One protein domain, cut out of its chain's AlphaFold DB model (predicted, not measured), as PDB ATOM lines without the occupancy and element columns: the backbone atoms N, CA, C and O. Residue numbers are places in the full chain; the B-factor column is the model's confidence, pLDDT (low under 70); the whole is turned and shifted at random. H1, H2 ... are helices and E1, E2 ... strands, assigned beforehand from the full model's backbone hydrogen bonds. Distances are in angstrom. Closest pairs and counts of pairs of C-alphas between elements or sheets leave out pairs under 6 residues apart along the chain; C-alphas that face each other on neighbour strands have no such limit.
ATOM      1  N   VAL A   6      20.138   5.806 -30.108       69.31
ATOM      2  CA  VAL A   6      19.881   7.063 -29.384       69.31
ATOM      3  C   VAL A   6      19.816   6.808 -27.878       69.31
ATOM      4  O   VAL A   6      18.990   6.018 -27.417       69.31
ATOM      5  N   GLU A   7      20.640   7.508 -27.099       71.06
ATOM      6  CA  GLU A   7      20.598   7.497 -25.633       71.06
ATOM      7  C   GLU A   7      20.240   8.880 -25.063       71.06
ATOM      8  O   GLU A   7      20.539   9.932 -25.628       71.06
ATOM      9  N   PHE A   8      19.581   8.888 -23.904       61.41
ATOM     10  CA  PHE A   8      19.074  10.102 -23.264       61.41
ATOM     11  C   PHE A   8      19.809  10.338 -21.939       61.41
ATOM     12  O   PHE A   8      19.645   9.563 -20.998       61.41
ATOM     13  N   LYS A   9      20.604  11.413 -21.853       53.72
ATOM     14  CA  LYS A   9      21.518  11.681 -20.722       53.72
ATOM     15  C   LYS A   9      20.850  12.369 -19.523       53.72
ATOM     16  O   LYS A   9      21.278  12.200 -18.384       53.72
ATOM     17  N   GLY A  10      19.796  13.150 -19.761       48.66
ATOM     18  CA  GLY A  10      19.136  13.959 -18.732       48.66
ATOM     19  C   GLY A  10      17.809  13.388 -18.229       48.66
ATOM     20  O   GLY A  10      17.043  12.782 -18.983       48.66
ATOM     21  N   LYS A  11      17.452  13.703 -16.971       46.66
ATOM     22  CA  LYS A  11      16.039  13.833 -16.578       46.66
ATOM     23  C   LYS A  11      15.462  14.941 -17.455       46.66
ATOM     24  O   LYS A  11      15.521  16.103 -17.079       46.66
ATOM     25  N   MET A  12      14.963  14.598 -18.641       51.72
ATOM     26  CA  MET A  12      14.209  15.530 -19.475       51.72
ATOM     27  C   MET A  12      13.115  16.085 -18.564       51.72
ATOM     28  O   MET A  12      12.253  15.319 -18.123       51.72
ATOM     29  N   LYS A  21       3.725  10.280 -17.212       43.44
ATOM     30  CA  LYS A  21       4.772   9.311 -17.633       43.44
ATOM     31  C   LYS A  21       4.591   8.826 -19.085       43.44
ATOM     32  O   LYS A  21       5.583   8.671 -19.790       43.44
ATOM     33  N   GLN A  22       3.348   8.652 -19.544       43.47
ATOM     34  CA  GLN A  22       3.029   8.226 -20.917       43.47
ATOM     35  C   GLN A  22       3.295   9.328 -21.957       43.47
ATOM     36  O   GLN A  22       3.918   9.063 -22.981       43.47
ATOM     37  N   ALA A  23       2.936  10.585 -21.661       49.00
ATOM     38  CA  ALA A  23       3.251  11.722 -22.534       49.00
ATOM     39  C   ALA A  23       4.769  11.943 -22.680       49.00
ATOM     40  O   ALA A  23       5.243  12.333 -23.743       49.00
ATOM     41  N   GLY A  24       5.549  11.642 -21.634       56.47
ATOM     42  CA  GLY A  24       7.011  11.642 -21.708       56.47
ATOM     43  C   GLY A  24       7.575  10.544 -22.610       56.47
ATOM     44  O   GLY A  24       8.554  10.785 -23.303       56.47
ATOM     45  N   HIS A  25       6.946   9.365 -22.656       62.72
ATOM     46  CA  HIS A  25       7.331   8.299 -23.588       62.72
ATOM     47  C   HIS A  25       7.059   8.667 -25.045       62.72
ATOM     48  O   HIS A  25       7.937   8.474 -25.878       62.72
ATOM     49  N   ALA A  26       5.887   9.234 -25.342       68.56
ATOM     50  CA  ALA A  26       5.553   9.672 -26.697       68.56
ATOM     51  C   ALA A  26       6.549  10.726 -27.206       68.56
ATOM     52  O   ALA A  26       7.092  10.579 -28.296       68.56
ATOM     53  N   LYS A  27       6.879  11.726 -26.375       71.00
ATOM     54  CA  LYS A  27       7.888  12.740 -26.716       71.00
ATOM     55  C   LYS A  27       9.287  12.151 -26.892       71.00
ATOM     56  O   LYS A  27       9.992  12.556 -27.803       71.00
ATOM     57  N   ARG A  28       9.689  11.181 -26.063       71.81
ATOM     58  CA  ARG A  28      10.977  10.483 -26.227       71.81
ATOM     59  C   ARG A  28      11.049   9.691 -27.527       71.81
ATOM     60  O   ARG A  28      12.073   9.751 -28.190       71.81
ATOM     61  N   ASN A  29       9.978   8.988 -27.896       76.94
ATOM     62  CA  ASN A  29       9.919   8.274 -29.171       76.94
ATOM     63  C   ASN A  29       9.956   9.235 -30.359       76.94
ATOM     64  O   ASN A  29      10.627   8.938 -31.337       76.94
ATOM     65  N   GLU A  30       9.260  10.370 -30.273       79.31
ATOM     66  CA  GLU A  30       9.296  11.403 -31.313       79.31
ATOM     67  C   GLU A  30      10.715  11.962 -31.479       79.31
ATOM     68  O   GLU A  30      11.223  11.994 -32.591       79.31
ATOM     69  N   ILE A  31      11.397  12.295 -30.377       78.44
ATOM     70  CA  ILE A  31      12.797  12.743 -30.415       78.44
ATOM     71  C   ILE A  31      13.699  11.648 -30.974       78.44
ATOM     72  O   ILE A  31      14.473  11.925 -31.869       78.44
ATOM     73  N   ALA A  32      13.600  10.407 -30.489       78.56
ATOM     74  CA  ALA A  32      14.437   9.314 -30.982       78.56
ATOM     75  C   ALA A  32      14.264   9.104 -32.491       78.56
ATOM     76  O   ALA A  32      15.258   8.978 -33.196       78.56
ATOM     77  N   ARG A  33      13.019   9.107 -32.985       82.06
ATOM     78  CA  ARG A  33      12.724   8.987 -34.419       82.06
ATOM     79  C   ARG A  33      13.331  10.141 -35.206       82.06
ATOM     80  O   ARG A  33      14.139   9.886 -36.087       82.06
ATOM     81  N   LEU A  34      13.040  11.381 -34.814       82.44
ATOM     82  CA  LEU A  34      13.540  12.564 -35.512       82.44
ATOM     83  C   LEU A  34      15.063  12.687 -35.448       82.44
ATOM     84  O   LEU A  34      15.673  13.125 -36.411       82.44
ATOM     85  N   THR A  35      15.678  12.276 -34.341       81.69
ATOM     86  CA  THR A  35      17.132  12.224 -34.190       81.69
ATOM     87  C   THR A  35      17.756  11.220 -35.145       81.69
ATOM     88  O   THR A  35      18.799  11.524 -35.703       81.69
ATOM     89  N   VAL A  36      17.146  10.046 -35.337       81.81
ATOM     90  CA  VAL A  36      17.624   9.051 -36.310       81.81
ATOM     91  C   VAL A  36      17.373   9.527 -37.742       81.81
ATOM     92  O   VAL A  36      18.248   9.383 -38.583       81.81
ATOM     93  N   GLU A  37      16.217  10.131 -38.020       82.75
ATOM     94  CA  GLU A  37      15.879  10.672 -39.346       82.75
ATOM     95  C   GLU A  37      16.770  11.853 -39.753       82.75
ATOM     96  O   GLU A  37      17.102  11.998 -40.924       82.75
ATOM     97  N   GLN A  38      17.155  12.699 -38.795       82.69
ATOM     98  CA  GLN A  38      18.036  13.853 -39.003       82.69
ATOM     99  C   GLN A  38      19.500  13.536 -38.656       82.69
ATOM    100  O   GLN A  38      20.319  14.453 -38.578       82.69
ATOM    101  N   ALA A  39      19.836  12.264 -38.414       79.19
ATOM    102  CA  ALA A  39      21.203  11.873 -38.107       79.19
ATOM    103  C   ALA A  39      22.098  12.077 -39.340       79.19
ATOM    104  O   ALA A  39      21.731  11.647 -40.435       79.19
ATOM    105  N   PRO A  40      23.273  12.711 -39.186       77.38
ATOM    106  CA  PRO A  40      24.242  12.798 -40.267       77.38
ATOM    107  C   PRO A  40      24.836  11.416 -40.574       77.38
ATOM    108  O   PRO A  40      24.927  10.553 -39.697       77.38
ATOM    109  N   ASP A  41      25.278  11.226 -41.817       79.06
ATOM    110  CA  ASP A  41      25.970  10.003 -42.230       79.06
ATOM    111  C   ASP A  41      27.239   9.792 -41.381       79.06
ATOM    112  O   ASP A  41      27.964  10.743 -41.075       79.06
ATOM    113  N   GLY A  42      27.466   8.557 -40.928       77.25
ATOM    114  CA  GLY A  42      28.536   8.220 -39.980       77.25
ATOM    115  C   GLY A  42      28.182   8.393 -38.495       77.25
ATOM    116  O   GLY A  42      28.997   8.062 -37.634       77.25
ATOM    117  N   ALA A  43      26.975   8.860 -38.152       78.94
ATOM    118  CA  ALA A  43      26.504   8.824 -36.770       78.94
ATOM    119  C   ALA A  43      26.114   7.397 -36.352       78.94
ATOM    120  O   ALA A  43      25.080   6.869 -36.761       78.94
ATOM    121  N   ALA A  44      26.911   6.788 -35.475       82.25
ATOM    122  CA  ALA A  44      26.617   5.478 -34.897       82.25
ATOM    123  C   ALA A  44      25.707   5.586 -33.665       82.25
ATOM    124  O   ALA A  44      24.926   4.683 -33.350       82.25
ATOM    125  N   SER A  45      25.810   6.691 -32.926       82.06
ATOM    126  CA  SER A  45      25.006   6.934 -31.730       82.06
ATOM    127  C   SER A  45      24.675   8.410 -31.559       82.06
ATOM    128  O   SER A  45      25.369   9.284 -32.071       82.06
ATOM    129  N   ALA A  46      23.608   8.707 -30.826       81.69
ATOM    130  CA  ALA A  46      23.184  10.079 -30.578       81.69
ATOM    131  C   ALA A  46      22.793  10.276 -29.115       81.69
ATOM    132  O   ALA A  46      22.079   9.457 -28.539       81.69
ATOM    133  N   TRP A  47      23.242  11.373 -28.514       83.56
ATOM    134  CA  TRP A  47      22.958  11.736 -27.131       83.56
ATOM    135  C   TRP A  47      22.128  13.003 -27.060       83.56
ATOM    136  O   TRP A  47      22.576  14.083 -27.428       83.56
ATOM    137  N   VAL A  48      20.911  12.886 -26.536       79.75
ATOM    138  CA  VAL A  48      20.032  14.047 -26.361       79.75
ATOM    139  C   VAL A  48      20.409  14.773 -25.070       79.75
ATOM    140  O   VAL A  48      20.164  14.262 -23.971       79.75
ATOM    141  N   GLU A  49      21.003  15.961 -25.201       75.31
ATOM    142  CA  GLU A  49      21.450  16.782 -24.064       75.31
ATOM    143  C   GLU A  49      20.316  17.656 -23.521       75.31
ATOM    144  O   GLU A  49      20.152  17.771 -22.307       75.31
ATOM    145  N   SER A  50      19.496  18.226 -24.411       69.62
ATOM    146  CA  SER A  50      18.364  19.078 -24.036       69.62
ATOM    147  C   SER A  50      17.087  18.622 -24.725       69.62
ATOM    148  O   SER A  50      17.086  18.280 -25.906       69.62
ATOM    149  N   GLY A  51      15.988  18.607 -23.968       68.62
ATOM    150  CA  GLY A  51      14.675  18.254 -24.499       68.62
ATOM    151  C   GLY A  51      14.117  19.283 -25.473       68.62
ATOM    152  O   GLY A  51      14.748  20.302 -25.742       68.62
ATOM    153  N   TRP A  52      12.910  19.016 -25.979       72.94
ATOM    154  CA  TRP A  52      12.159  19.998 -26.760       72.94
ATOM    155  C   TRP A  52      12.067  21.316 -25.997       72.94
ATOM    156  O   TRP A  52      11.448  21.379 -24.931       72.94
ATOM    157  N   HIS A  53      12.669  22.354 -26.557       70.88
ATOM    158  CA  HIS A  53      12.550  23.719 -26.083       70.88
ATOM    159  C   HIS A  53      12.259  24.641 -27.267       70.88
ATOM    160  O   HIS A  53      12.466  24.283 -28.428       70.88
ATOM    161  N   LYS A  54      11.684  25.802 -26.963       62.53
ATOM    162  CA  LYS A  54      11.425  26.868 -27.929       62.53
ATOM    163  C   LYS A  54      12.372  28.007 -27.588       62.53
ATOM    164  O   LYS A  54      12.541  28.294 -26.402       62.53
ATOM    165  N   SER A  55      12.962  28.632 -28.599       59.94
ATOM    166  CA  SER A  55      13.631  29.917 -28.408       59.94
ATOM    167  C   SER A  55      12.600  30.969 -28.000       59.94
ATOM    168  O   SER A  55      11.423  30.859 -28.359       59.94
ATOM    169  N   ASP A  56      13.027  31.957 -27.214       56.50
ATOM    170  CA  ASP A  56      12.145  32.999 -26.693       56.50
ATOM    171  C   ASP A  56      11.405  33.712 -27.842       56.50
ATOM    172  O   ASP A  56      12.046  34.241 -28.755       56.50
ATOM    173  N   PRO A  57      10.059  33.766 -27.818       54.62
ATOM    174  CA  PRO A  57       9.268  34.366 -28.894       54.62
ATOM    175  C   PRO A  57       9.444  35.890 -28.990       54.62
ATOM    176  O   PRO A  57       8.952  36.499 -29.934       54.62
ATOM    177  N   ALA A  58      10.123  36.503 -28.017       53.97
ATOM    178  CA  ALA A  58      10.388  37.936 -27.951       53.97
ATOM    179  C   ALA A  58      11.527  38.406 -28.876       53.97
ATOM    180  O   ALA A  58      11.731  39.609 -29.017       53.97
ATOM    181  N   VAL A  59      12.275  37.487 -29.496       51.59
ATOM    182  CA  VAL A  59      13.352  37.826 -30.435       51.59
ATOM    183  C   VAL A  59      12.817  37.700 -31.863       51.59
ATOM    184  O   VAL A  59      12.592  36.590 -32.346       51.59
ATOM    185  N   GLU A  60      12.604  38.824 -32.556       41.19
ATOM    186  CA  GLU A  60      12.314  38.804 -33.999       41.19
ATOM    187  C   GLU A  60      13.451  38.083 -34.742       41.19
ATOM    188  O   GLU A  60      14.623  38.416 -34.581       41.19
ATOM    189  N   GLY A  61      13.106  37.047 -35.513       53.94
ATOM    190  CA  GLY A  61      14.073  36.161 -36.172       53.94
ATOM    191  C   GLY A  61      14.487  34.922 -35.367       53.94
ATOM    192  O   GLY A  61      15.246  34.108 -35.889       53.94
ATOM    193  N   SER A  62      13.989  34.722 -34.137       46.34
ATOM    194  CA  SER A  62      14.163  33.441 -33.436       46.34
ATOM    195  C   SER A  62      13.298  32.353 -34.059       46.34
ATOM    196  O   SER A  62      12.094  32.530 -34.254       46.34
ATOM    197  N   ASP A  63      13.899  31.185 -34.291       55.16
ATOM    198  CA  ASP A  63      13.172  29.965 -34.612       55.16
ATOM    199  C   ASP A  63      12.186  29.643 -33.483       55.16
ATOM    200  O   ASP A  63      12.517  29.020 -32.475       55.16
ATOM    201  N   GLN A  64      10.921  30.015 -33.685       61.72
ATOM    202  CA  GLN A  64       9.797  29.618 -32.827       61.72
ATOM    203  C   GLN A  64       9.525  28.101 -32.881       61.72
ATOM    204  O   GLN A  64       8.596  27.589 -32.248       61.72
ATOM    205  N   ARG A  65      10.324  27.371 -33.662       66.69
ATOM    206  CA  ARG A  65      10.239  25.929 -33.834       66.69
ATOM    207  C   ARG A  65      10.734  25.243 -32.567       66.69
ATOM    208  O   ARG A  65      11.828  25.518 -32.072       66.69
ATOM    209  N   GLU A  66       9.923  24.314 -32.065       74.38
ATOM    210  CA  GLU A  66      10.386  23.377 -31.042       74.38
ATOM    211  C   GLU A  66      11.570  22.592 -31.612       74.38
ATOM    212  O   GLU A  66      11.440  21.926 -32.639       74.38
ATOM    213  N   HIS A  67      12.718  22.679 -30.951       77.44
ATOM    214  CA  HIS A  67      13.920  21.941 -31.315       77.44
ATOM    215  C   HIS A  67      14.540  21.280 -30.082       77.44
ATOM    216  O   HIS A  67      14.255  21.649 -28.937       77.44
ATOM    217  N   CYS A  68      15.347  20.250 -30.303       77.06
ATOM    218  CA  CYS A  68      16.128  19.596 -29.261       77.06
ATOM    219  C   CYS A  68      17.595  19.502 -29.676       77.06
ATOM    220  O   CYS A  68      17.913  19.316 -30.850       77.06
ATOM    221  N   THR A  69      18.488  19.652 -28.701       82.19
ATOM    222  CA  THR A  69      19.934  19.625 -28.936       82.19
ATOM    223  C   THR A  69      20.449  18.213 -28.720       82.19
ATOM    224  O   THR A  69      20.236  17.625 -27.652       82.19
ATOM    225  N   VAL A  70      21.136  17.687 -29.731       83.75
ATOM    226  CA  VAL A  70      21.624  16.312 -29.770       83.75
ATOM    227  C   VAL A  70      23.099  16.294 -30.158       83.75
ATOM    228  O   VAL A  70      23.511  16.942 -31.113       83.75
ATOM    229  N   ASP A  71      23.895  15.537 -29.417       87.06
ATOM    230  CA  ASP A  71      25.289  15.248 -29.728       87.06
ATOM    231  C   ASP A  71      25.388  13.912 -30.473       87.06
ATOM    232  O   ASP A  71      25.143  12.851 -29.899       87.06
ATOM    233  N   PHE A  72      25.760  13.957 -31.747       85.38
ATOM    234  CA  PHE A  72      26.047  12.784 -32.564       85.38
ATOM    235  C   PHE A  72      27.464  12.278 -32.307       85.38
ATOM    236  O   PHE A  72      28.429  13.044 -32.189       85.38
ATOM    237  N   LYS A  73      27.568  10.958 -32.212       85.88
ATOM    238  CA  LYS A  73      28.777  10.215 -31.889       85.88
ATOM    239  C   LYS A  73      29.103   9.222 -32.987       85.88
ATOM    240  O   LYS A  73      28.196   8.634 -33.581       85.88
ATOM    241  N   ASP A  74      30.391   9.053 -33.222       85.56
ATOM    242  CA  ASP A  74      30.910   8.054 -34.146       85.56
ATOM    243  C   ASP A  74      30.930   6.662 -33.479       85.56
ATOM    244  O   ASP A  74      30.488   6.502 -32.335       85.56
ATOM    245  N   GLU A  75      31.433   5.654 -34.188       83.38
ATOM    246  CA  GLU A  75      31.536   4.275 -33.691       83.38
ATOM    247  C   GLU A  75      32.465   4.131 -32.468       83.38
ATOM    248  O   GLU A  75      32.222   3.269 -31.623       83.38
ATOM    249  N   GLU A  76      33.461   5.008 -32.291       82.75
ATOM    250  CA  GLU A  76      34.293   5.079 -31.076       82.75
ATOM    251  C   GLU A  76      33.569   5.741 -29.888       82.75
ATOM    252  O   GLU A  76      34.083   5.774 -28.766       82.75
ATOM    253  N   GLY A  77      32.360   6.276 -30.097       77.94
ATOM    254  CA  GLY A  77      31.579   6.968 -29.071       77.94
ATOM    255  C   GLY A  77      32.032   8.411 -28.813       77.94
ATOM    256  O   GLY A  77      31.559   9.058 -27.859       77.94
ATOM    257  N   LYS A  78      32.918   8.958 -29.652       82.94
ATOM    258  CA  LYS A  78      33.374  10.341 -29.563       82.94
ATOM    259  C   LYS A  78      32.341  11.250 -30.216       82.94
ATOM    260  O   LYS A  78      31.854  11.013 -31.314       82.94
ATOM    261  N   THR A  79      31.978  12.324 -29.518       84.12
ATOM    262  CA  THR A  79      31.085  13.330 -30.099       84.12
ATOM    263  C   THR A  79      31.828  14.050 -31.218       84.12
ATOM    264  O   THR A  79      32.840  14.700 -30.954       84.12
ATOM    265  N   PHE A  80      31.331  13.936 -32.447       83.25
ATOM    266  CA  PHE A  80      31.924  14.596 -33.613       83.25
ATOM    267  C   PHE A  80      31.073  15.764 -34.113       83.25
ATOM    268  O   PHE A  80      31.609  16.691 -34.716       83.25
ATOM    269  N   MET A  81      29.766  15.760 -33.834       82.88
ATOM    270  CA  MET A  81      28.867  16.828 -34.255       82.88
ATOM    271  C   MET A  81      27.765  17.057 -33.227       82.88
ATOM    272  O   MET A  81      27.159  16.116 -32.725       82.88
ATOM    273  N   ARG A  82      27.464  18.328 -32.964       85.75
ATOM    274  CA  ARG A  82      26.263  18.739 -32.241       85.75
ATOM    275  C   ARG A  82      25.241  19.255 -33.240       85.75
ATOM    276  O   ARG A  82      25.520  20.218 -33.948       85.75
ATOM    277  N   GLY A  83      24.082  18.614 -33.293       81.62
ATOM    278  CA  GLY A  83      22.971  19.001 -34.150       81.62
ATOM    279  C   GLY A  83      21.772  19.505 -33.356       81.62
ATOM    280  O   GLY A  83      21.550  19.136 -32.198       81.62
ATOM    281  N   HIS A  84      20.973  20.338 -34.012       82.81
ATOM    282  CA  HIS A  84      19.641  20.688 -33.550       82.81
ATOM    283  C   HIS A  84      18.639  19.880 -34.363       82.81
ATOM    284  O   HIS A  84      18.537  20.037 -35.576       82.81
ATOM    285  N   VAL A  85      17.925  18.990 -33.685       79.75
ATOM    286  CA  VAL A  85      16.844  18.208 -34.278       79.75
ATOM    287  C   VAL A  85      15.581  19.028 -34.109       79.75
ATOM    288  O   VAL A  85      15.146  19.302 -32.986       79.75
ATOM    289  N   TYR A  86      15.011  19.463 -35.223       79.50
ATOM    290  CA  TYR A  86      13.796  20.264 -35.213       79.50
ATOM    291  C   TYR A  86      12.586  19.347 -35.209       79.50
ATOM    292  O   TYR A  86      12.570  18.305 -35.870       79.50
ATOM    293  N   ARG A  87      11.544  19.749 -34.479       75.31
ATOM    294  CA  ARG A  87      10.243  19.114 -34.598       75.31
ATOM    295  C   ARG A  87       9.738  19.487 -35.977       75.31
ATOM    296  O   ARG A  87       9.397  20.646 -36.213       75.31
TER     297      ARG A  87
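AT A GLANCE: This is residues 6 to 12 and 21 to 87 of the 97 residues of an uncharacterized protein of Gibberella moniliformis (strain M3125 / FGSC 7600) (UniProt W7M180). One strongly twisted four-stranded sheet has a helix, H1, over one face, and the loop of residues 54 to 66 reaches away at one end. The 74 printed residues include, in chain order, E1, H1, E2, E3 and E4; the mixed sheet runs E1, E2, E3, E4, and the class is mixed, helices and strands. The whole is compact, radius of gyration of the C-alphas 12.9 A, spanning 41 by 31 by 20 A.

IN THESE COORDINATES: E1, residues 6 to 8, spans 6.9 A from C-alpha 6 at (19.881, 7.063, -29.384). H1 is residues 21 to 37, 24.4 A; E2 45 to 53, 21.7 A, bends by 62 degrees at residue 49; E3 67 to 73, 18.9 A; E4 79 to 86, 19.3 A, ends at (13.796, 20.264, -35.213).

HOW THE PARTS SIT: E1 and E2 are parallel (N 7 and O 46, 2.8 A). Hairpins E2 and E3 (N 47 and O 71, 2.8 A) and E3 and E4 (N 70 and O 83, 2.9 A) make a meander, successive antiparallel neighbours. H1, on the sheet in two layers, helix on one face, has every O i to N i+4 pair within hydrogen-bond range; its closest C-alphas to E4 are Thr 35 and Val 85, 6.0 A.

THE WHOLE: The farthest C-alphas, Ala 58 and Glu 76, are 40.8 A apart. Residues 13 to 20 are not printed; C-alphas 12 and 21 are 11.5 A apart. The E2 to E3 link is long. pLDDT is under 70 in 26 residues, among them 54 to 65.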